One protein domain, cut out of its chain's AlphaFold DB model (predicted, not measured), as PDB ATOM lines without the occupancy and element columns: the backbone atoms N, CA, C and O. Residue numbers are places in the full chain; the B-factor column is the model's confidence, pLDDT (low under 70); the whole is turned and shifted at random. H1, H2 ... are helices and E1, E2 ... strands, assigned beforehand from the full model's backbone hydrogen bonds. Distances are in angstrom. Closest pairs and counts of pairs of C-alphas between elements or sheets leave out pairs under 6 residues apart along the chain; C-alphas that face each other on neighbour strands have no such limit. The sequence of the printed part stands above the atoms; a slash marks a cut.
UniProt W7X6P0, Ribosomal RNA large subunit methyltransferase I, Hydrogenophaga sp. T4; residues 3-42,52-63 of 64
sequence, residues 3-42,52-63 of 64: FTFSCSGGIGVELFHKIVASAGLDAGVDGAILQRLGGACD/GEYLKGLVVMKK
ATOM      1  N   PHE A   3      90.810 133.381  82.245       98.38
ATOM      2  CA  PHE A   3      90.310 132.262  83.034       98.38
ATOM      3  C   PHE A   3      89.988 131.138  82.058       98.38
ATOM      4  O   PHE A   3      89.207 131.338  81.129       98.38
ATOM      5  N   THR A   4      90.614 129.980  82.228       98.19
ATOM      6  CA  THR A   4      90.423 128.833  81.335       98.19
ATOM      7  C   THR A   4      90.276 127.552  82.138       98.19
ATOM      8  O   THR A   4      90.910 127.404  83.184       98.19
ATOM      9  N   PHE A   5      89.425 126.639  81.662       98.25
ATOM     10  CA  PHE A   5      89.004 125.451  82.401       98.25
ATOM     11  C   PHE A   5      88.920 124.208  81.508       98.25
ATOM     12  O   PHE A   5      88.695 124.303  80.304       98.25
ATOM     13  N   SER A   6      89.051 123.034  82.123       97.69
ATOM     14  CA  SER A   6      88.794 121.730  81.512       97.69
ATOM     15  C   SER A   6      88.085 120.807  82.501       97.69
ATOM     16  O   SER A   6      88.561 120.624  83.622       97.69
ATOM     17  N   CYS A   7      86.977 120.199  82.060       96.12
ATOM     18  CA  CYS A   7      86.204 119.197  82.811       96.12
ATOM     19  C   CYS A   7      86.510 117.750  82.383       96.12
ATOM     20  O   CYS A   7      85.827 116.820  82.805       96.12
ATOM     21  N   SER A   8      87.487 117.536  81.496       94.50
ATOM     22  CA  SER A   8      87.791 116.196  80.986       94.50
ATOM     23  C   SER A   8      88.571 115.381  82.016       94.50
ATOM     24  O   SER A   8      89.674 115.776  82.404       94.50
ATOM     25  N   GLY A   9      88.045 114.218  82.412       90.94
ATOM     26  CA  GLY A   9      88.742 113.274  83.297       90.94
ATOM     27  C   GLY A   9      90.038 112.709  82.698       90.94
ATOM     28  O   GLY A   9      90.956 112.375  83.434       90.94
ATOM     29  N   GLY A  10      90.166 112.683  81.365       91.25
ATOM     30  CA  GLY A  10      91.389 112.240  80.680       91.25
ATOM     31  C   GLY A  10      92.513 113.282  80.649       91.25
ATOM     32  O   GLY A  10      93.610 112.989  80.179       91.25
ATOM     33  N   ILE A  11      92.258 114.507  81.118       94.56
ATOM     34  CA  ILE A  11      93.247 115.585  81.150       94.56
ATOM     35  C   ILE A  11      93.654 115.843  82.600       94.56
ATOM     36  O   ILE A  11      92.879 116.399  83.371       94.56
ATOM     37  N   GLY A  12      94.885 115.483  82.962       93.44
ATOM     38  CA  GLY A  12      95.459 115.827  84.266       93.44
ATOM     39  C   GLY A  12      95.860 117.305  84.381       93.44
ATOM     40  O   GLY A  12      96.013 118.006  83.377       93.44
ATOM     41  N   VAL A  13      96.096 117.765  85.614       93.94
ATOM     42  CA  VAL A  13      96.509 119.147  85.949       93.94
ATOM     43  C   VAL A  13      97.761 119.591  85.181       93.94
ATOM     44  O   VAL A  13      97.818 120.708  84.657       93.94
ATOM     45  N   GLU A  14      98.750 118.705  85.070       95.25
ATOM     46  CA  GLU A  14     100.012 118.984  84.378       95.25
ATOM     47  C   GLU A  14      99.846 119.061  82.861       95.25
ATOM     48  O   GLU A  14     100.418 119.936  82.208       95.25
ATOM     49  N   LEU A  15      99.022 118.181  82.286       97.25
ATOM     50  CA  LEU A  15      98.729 118.216  80.856       97.25
ATOM     51  C   LEU A  15      97.942 119.480  80.495       97.25
ATOM     52  O   LEU A  15      98.256 120.126  79.501       97.25
ATOM     53  N   PHE A  16      96.975 119.874  81.326       97.88
ATOM     54  CA  PHE A  16      96.215 121.102  81.113       97.88
ATOM     55  C   PHE A  16      97.114 122.345  81.092       97.88
ATOM     56  O   PHE A  16      96.991 123.176  80.195       97.88
ATOM     57  N   HIS A  17      98.075 122.443  82.018       97.81
ATOM     58  CA  HIS A  17      99.063 123.522  81.998       97.81
ATOM     59  C   HIS A  17      99.894 123.502  80.707       97.81
ATOM     60  O   HIS A  17     100.015 124.538  80.058       97.81
ATOM     61  N   LYS A  18     100.404 122.339  80.284       98.12
ATOM     62  CA  LYS A  18     101.168 122.222  79.029       98.12
ATOM     63  C   LYS A  18     100.362 122.672  77.809       98.12
ATOM     64  O   LYS A  18     100.910 123.365  76.960       98.12
ATOM     65  N   ILE A  19      99.070 122.338  77.744       98.19
ATOM     66  CA  ILE A  19      98.169 122.784  76.671       98.19
ATOM     67  C   ILE A  19      98.054 124.314  76.661       98.19
ATOM     68  O   ILE A  19      98.233 124.933  75.616       98.19
ATOM     69  N   VAL A  20      97.801 124.937  77.816       98.00
ATOM     70  CA  VAL A  20      97.674 126.402  77.916       98.00
ATOM     71  C   VAL A  20      99.002 127.105  77.612       98.00
ATOM     72  O   VAL A  20      99.002 128.138  76.948       98.00
ATOM     73  N   ALA A  21     100.131 126.535  78.037       97.75
ATOM     74  CA  ALA A  21     101.459 127.045  77.712       97.75
ATOM     75  C   ALA A  21     101.748 126.961  76.203       97.75
ATOM     76  O   ALA A  21     102.180 127.947  75.616       97.75
ATOM     77  N   SER A  22     101.442 125.824  75.567       98.25
ATOM     78  CA  SER A  22     101.556 125.655  74.111       98.25
ATOM     79  C   SER A  22     100.698 126.672  73.361       98.25
ATOM     80  O   SER A  22     101.187 127.312  72.442       98.25
ATOM     81  N   ALA A  23      99.456 126.896  73.802       98.00
ATOM     82  CA  ALA A  23      98.582 127.901  73.203       98.00
ATOM     83  C   ALA A  23      99.150 129.328  73.323       98.00
ATOM     84  O   ALA A  23      98.983 130.135  72.411       98.00
ATOM     85  N   GLY A  24      99.834 129.647  74.428       97.31
ATOM     86  CA  GLY A  24     100.557 130.911  74.585       97.31
ATOM     87  C   GLY A  24     101.709 131.052  73.588       97.31
ATOM     88  O   GLY A  24     101.818 132.084  72.926       97.31
ATOM     89  N   LEU A  25     102.513 129.994  73.426       98.00
ATOM     90  CA  LEU A  25     103.609 129.948  72.450       98.00
ATOM     91  C   LEU A  25     103.100 130.136  71.015       98.00
ATOM     92  O   LEU A  25     103.615 130.995  70.303       98.00
ATOM     93  N   ASP A  26     102.055 129.404  70.624       98.38
ATOM     94  CA  ASP A  26     101.452 129.492  69.287       98.38
ATOM     95  C   ASP A  26     100.867 130.887  69.009       98.38
ATOM     96  O   ASP A  26     100.936 131.393  67.889       98.38
ATOM     97  N   ALA A  27     100.317 131.541  70.036       97.50
ATOM     98  CA  ALA A  27      99.781 132.896  69.944       97.50
ATOM     99  C   ALA A  27     100.846 134.002  70.095       97.50
ATOM    100  O   ALA A  27     100.505 135.183  70.005       97.50
ATOM    101  N   GLY A  28     102.115 133.655  70.344       97.38
ATOM    102  CA  GLY A  28     103.192 134.622  70.566       97.38
ATOM    103  C   GLY A  28     102.988 135.497  71.809       97.38
ATOM    104  O   GLY A  28     103.407 136.654  71.827       97.38
ATOM    105  N   VAL A  29     102.308 134.981  72.837       96.44
ATOM    106  CA  VAL A  29     102.032 135.697  74.091       96.44
ATOM    107  C   VAL A  29     102.553 134.922  75.294       96.44
ATOM    108  O   VAL A  29     102.490 133.698  75.348       96.44
ATOM    109  N   ASP A  30     103.017 135.654  76.303       96.50
ATOM    110  CA  ASP A  30     103.476 135.086  77.570       96.50
ATOM    111  C   ASP A  30     102.558 135.525  78.725       96.50
ATOM    112  O   ASP A  30     101.827 136.522  78.646       96.50
ATOM    113  N   GLY A  31     102.574 134.769  79.817       96.06
ATOM    114  CA  GLY A  31     101.737 134.981  80.984       96.06
ATOM    115  C   GLY A  31     102.306 134.363  82.257       96.06
ATOM    116  O   GLY A  31     103.268 133.602  82.244       96.06
ATOM    117  N   ALA A  32     101.699 134.707  83.386       97.19
ATOM    118  CA  ALA A  32     101.965 134.112  84.687       97.19
ATOM    119  C   ALA A  32     100.691 133.460  85.229       97.19
ATOM    120  O   ALA A  32      99.610 134.053  85.168       97.19
ATOM    121  N   ILE A  33     100.816 132.248  85.776       97.19
ATOM    122  CA  ILE A  33      99.725 131.588  86.498       97.19
ATOM    123  C   ILE A  33      99.616 132.240  87.873       97.19
ATOM    124  O   ILE A  33     100.536 132.140  88.680       97.19
ATOM    125  N   LEU A  34      98.486 132.889  88.138       97.94
ATOM    126  CA  LEU A  34      98.192 133.477  89.443       97.94
ATOM    127  C   LEU A  34      97.527 132.474  90.383       97.94
ATOM    128  O   LEU A  34      97.747 132.516  91.588       97.94
ATOM    129  N   GLN A  35      96.703 131.578  89.837       97.94
ATOM    130  CA  GLN A  35      95.957 130.613  90.632       97.94
ATOM    131  C   GLN A  35      95.602 129.372  89.812       97.94
ATOM    132  O   GLN A  35      95.301 129.456  88.617       97.94
ATOM    133  N   ARG A  36      95.604 128.219  90.487       97.25
ATOM    134  CA  ARG A  36      94.987 126.976  90.017       97.25
ATOM    135  C   ARG A  36      93.641 126.812  90.710       97.25
ATOM    136  O   ARG A  36      93.544 126.995  91.921       97.25
ATOM    137  N   LEU A  37      92.617 126.507  89.930       96.75
ATOM    138  CA  LEU A  37      91.251 126.291  90.394       96.75
ATOM    139  C   LEU A  37      90.851 124.838  90.126       96.75
ATOM    140  O   LEU A  37      91.375 124.211  89.205       96.75
ATOM    141  N   GLY A  38      89.913 124.326  90.913       95.12
ATOM    142  CA  GLY A  38      89.365 122.982  90.771       95.12
ATOM    143  C   GLY A  38      87.909 122.935  91.219       95.12
ATOM    144  O   GLY A  38      87.254 123.977  91.294       95.12
ATOM    145  N   GLY A  39      87.411 121.732  91.512       93.62
ATOM    146  CA  GLY A  39      86.093 121.554  92.128       93.62
ATOM    147  C   GLY A  39      85.966 122.345  93.432       93.62
ATOM    148  O   GLY A  39      86.929 122.464  94.194       93.62
ATOM    149  N   ALA A  40      84.788 122.917  93.674       94.50
ATOM    150  CA  ALA A  40      84.475 123.561  94.943       94.50
ATOM    151  C   ALA A  40      84.265 122.511  96.055       94.50
ATOM    152  O   ALA A  40      84.276 121.307  95.806       94.50
ATOM    153  N   CYS A  41      84.111 122.953  97.306       93.69
ATOM    154  CA  CYS A  41      84.044 122.051  98.465       93.69
ATOM    155  C   CYS A  41      82.816 121.124  98.484       93.69
ATOM    156  O   CYS A  41      82.836 120.104  99.166       93.69
ATOM    157  N   ASP A  42      81.771 121.455  97.727       94.62
ATOM    158  CA  ASP A  42      80.597 120.619  97.473       94.62
ATOM    159  C   ASP A  42      80.856 119.510  96.430       94.62
ATOM    160  O   ASP A  42      80.039 118.604  96.282       94.62
ATOM    161  N   GLY A  52      88.283 111.586  90.510       86.06
ATOM    162  CA  GLY A  52      87.305 112.620  90.840       86.06
ATOM    163  C   GLY A  52      87.810 114.053  90.642       86.06
ATOM    164  O   GLY A  52      86.992 114.970  90.619       86.06
ATOM    165  N   GLU A  53      89.115 114.281  90.433       89.12
ATOM    166  CA  GLU A  53      89.679 115.585  90.037       89.12
ATOM    167  C   GLU A  53      89.374 115.967  88.574       89.12
ATOM    168  O   GLU A  53      90.251 116.179  87.726       89.12
ATOM    169  N   TYR A  54      88.095 116.047  88.223       92.69
ATOM    170  CA  TYR A  54      87.707 116.254  86.832       92.69
ATOM    171  C   TYR A  54      87.760 117.727  86.398       92.69
ATOM    172  O   TYR A  54      87.986 117.980  85.215       92.69
ATOM    173  N   LEU A  55      87.595 118.700  87.300       96.56
ATOM    174  CA  LEU A  55      87.658 120.128  86.969       96.56
ATOM    175  C   LEU A  55      89.056 120.689  87.234       96.56
ATOM    176  O   LEU A  55      89.532 120.671  88.363       96.56
ATOM    177  N   LYS A  56      89.694 121.229  86.192       96.44
ATOM    178  CA  LYS A  56      90.963 121.962  86.269       96.44
ATOM    179  C   LYS A  56      90.759 123.367  85.733       96.44
ATOM    180  O   LYS A  56      90.195 123.523  84.656       96.44
ATOM    181  N   GLY A  57      91.248 124.372  86.445       98.00
ATOM    182  CA  GLY A  57      91.189 125.769  86.036       98.00
ATOM    183  C   GLY A  57      92.518 126.490  86.219       98.00
ATOM    184  O   GLY A  57      93.274 126.207  87.151       98.00
ATOM    185  N   LEU A  58      92.804 127.437  85.328       98.44
ATOM    186  CA  LEU A  58      93.963 128.320  85.399       98.44
ATOM    187  C   LEU A  58      93.528 129.778  85.286       98.44
ATOM    188  O   LEU A  58      92.800 130.152  84.363       98.44
ATOM    189  N   VAL A  59      94.030 130.596  86.209       98.50
ATOM    190  CA  VAL A  59      93.958 132.056  86.143       98.50
ATOM    191  C   VAL A  59      95.306 132.566  85.655       98.50
ATOM    192  O   VAL A  59      96.309 132.447  86.359       98.50
ATOM    193  N   VAL A  60      95.335 133.115  84.443       98.31
ATOM    194  CA  VAL A  60      96.555 133.574  83.774       98.31
ATOM    195  C   VAL A  60      96.528 135.090  83.588       98.31
ATOM    196  O   VAL A  60      95.611 135.672  82.999       98.31
ATOM    197  N   MET A  61      97.573 135.752  84.069       98.19
ATOM    198  CA  MET A  61      97.840 137.164  83.812       98.19
ATOM    199  C   MET A  61      98.797 137.268  82.627       98.19
ATOM    200  O   MET A  61      99.899 136.738  82.695       98.19
ATOM    201  N   LYS A  62      98.389 137.938  81.545       96.19
ATOM    202  CA  LYS A  62      99.286 138.216  80.413       96.19
ATOM    203  C   LYS A  62     100.465 139.069  80.907       96.19
ATOM    204  O   LYS A  62     100.229 140.017  81.658       96.19
ATOM    205  N   LYS A  63     101.694 138.737  80.501       90.75
ATOM    206  CA  LYS A  63     102.865 139.592  80.746       90.75
ATOM    207  C   LYS A  63     102.768 140.862  79.889       90.75
ATOM    208  O   LYS A  63     102.183 140.825  78.804       90.75
TER     209      LYS A  63
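What this domain is: This is residues 3 to 42 and 52 to 63 of the 64 residues of the protein "Ribosomal RNA large subunit methyltransferase I" of Hydrogenophaga sp. T4 (UniProt W7X6P0). A narrow sheet of three strands has one helix, H1, packed over one face, while the other face bears no named helix. E3 runs down the middle of the sheet with E1 and E2 at its two sides, and the stretch after E2, ending at Asp 42, reaches one far end of the long axis. The printed part has 52 residues, with one named helix and three named strands in the order E1, H1, E2, E3, and belongs to the mixed class of helices and strands. The sheet's order is E1, E3, E2, and it is antiparallel throughout. The whole is only just compact, close to loose, with a radius of gyration of the C-alphas of 11.4 A, and elongated, spanning 36 by 21 by 12 A.

How they stand to each other: E1, residues 3 to 6, is an edge strand and the antiparallel neighbour of E3, residues 56 to 62, at 153 degrees between their directions. The C-alphas of Phe 5 and Gly 57 face each other at 4.3 A, and N 6 and O 56 are within hydrogen-bond range at 2.8 A. H1, residues 13 to 26, is on the sheet at a height of 8.6 A over it. Its closest C-alphas to E3 are those of Val 13 and Lys 56, 6.2 A apart. H1 lies over E3 and runs slantwise to the strands, but only just, at 32 degrees to E3 on the local plane. In H1 every O i to N i+4 pair is within hydrogen-bond range. E2, residues 31 to 37, is the other edge strand, antiparallel to E3 at 153 degrees, with N 34 and O 59 2.8 A apart and N 57 and O 37 also 2.8 A apart, both within hydrogen-bond range. E1, H1 and E2 form a split strand-helix-strand unit, two strands that run the same way with E3 between them in the sheet, and its crossover is right-handed. The sheet and H1 make two layers, a helix on one face of a sheet.

Where its parts are: E1 begins at C-alpha 3, at (90.310, 132.262, 83.034), and is 10.7 A long. H1 runs 20.2 A from C-alpha 13, at (96.509, 119.147, 85.949), to C-alpha 26. E2 is 16.6 A long and E3 19.2 A, ending at C-alpha 62, at (99.286, 138.216, 80.413).

The domain as a whole: The two C-alphas farthest apart are those of Gly 28 and Asp 42, at 37.8 A. Residues 43 to 51 are not printed, and C-alphas 42 and 52 are 12.4 A apart across the cut. The link from H1 to E2 is tight, that from E1 to H1 is short, and the link across the cut joins E2 to E3. The mean pLDDT of the printed part is 96.1, and no printed residue is under 70.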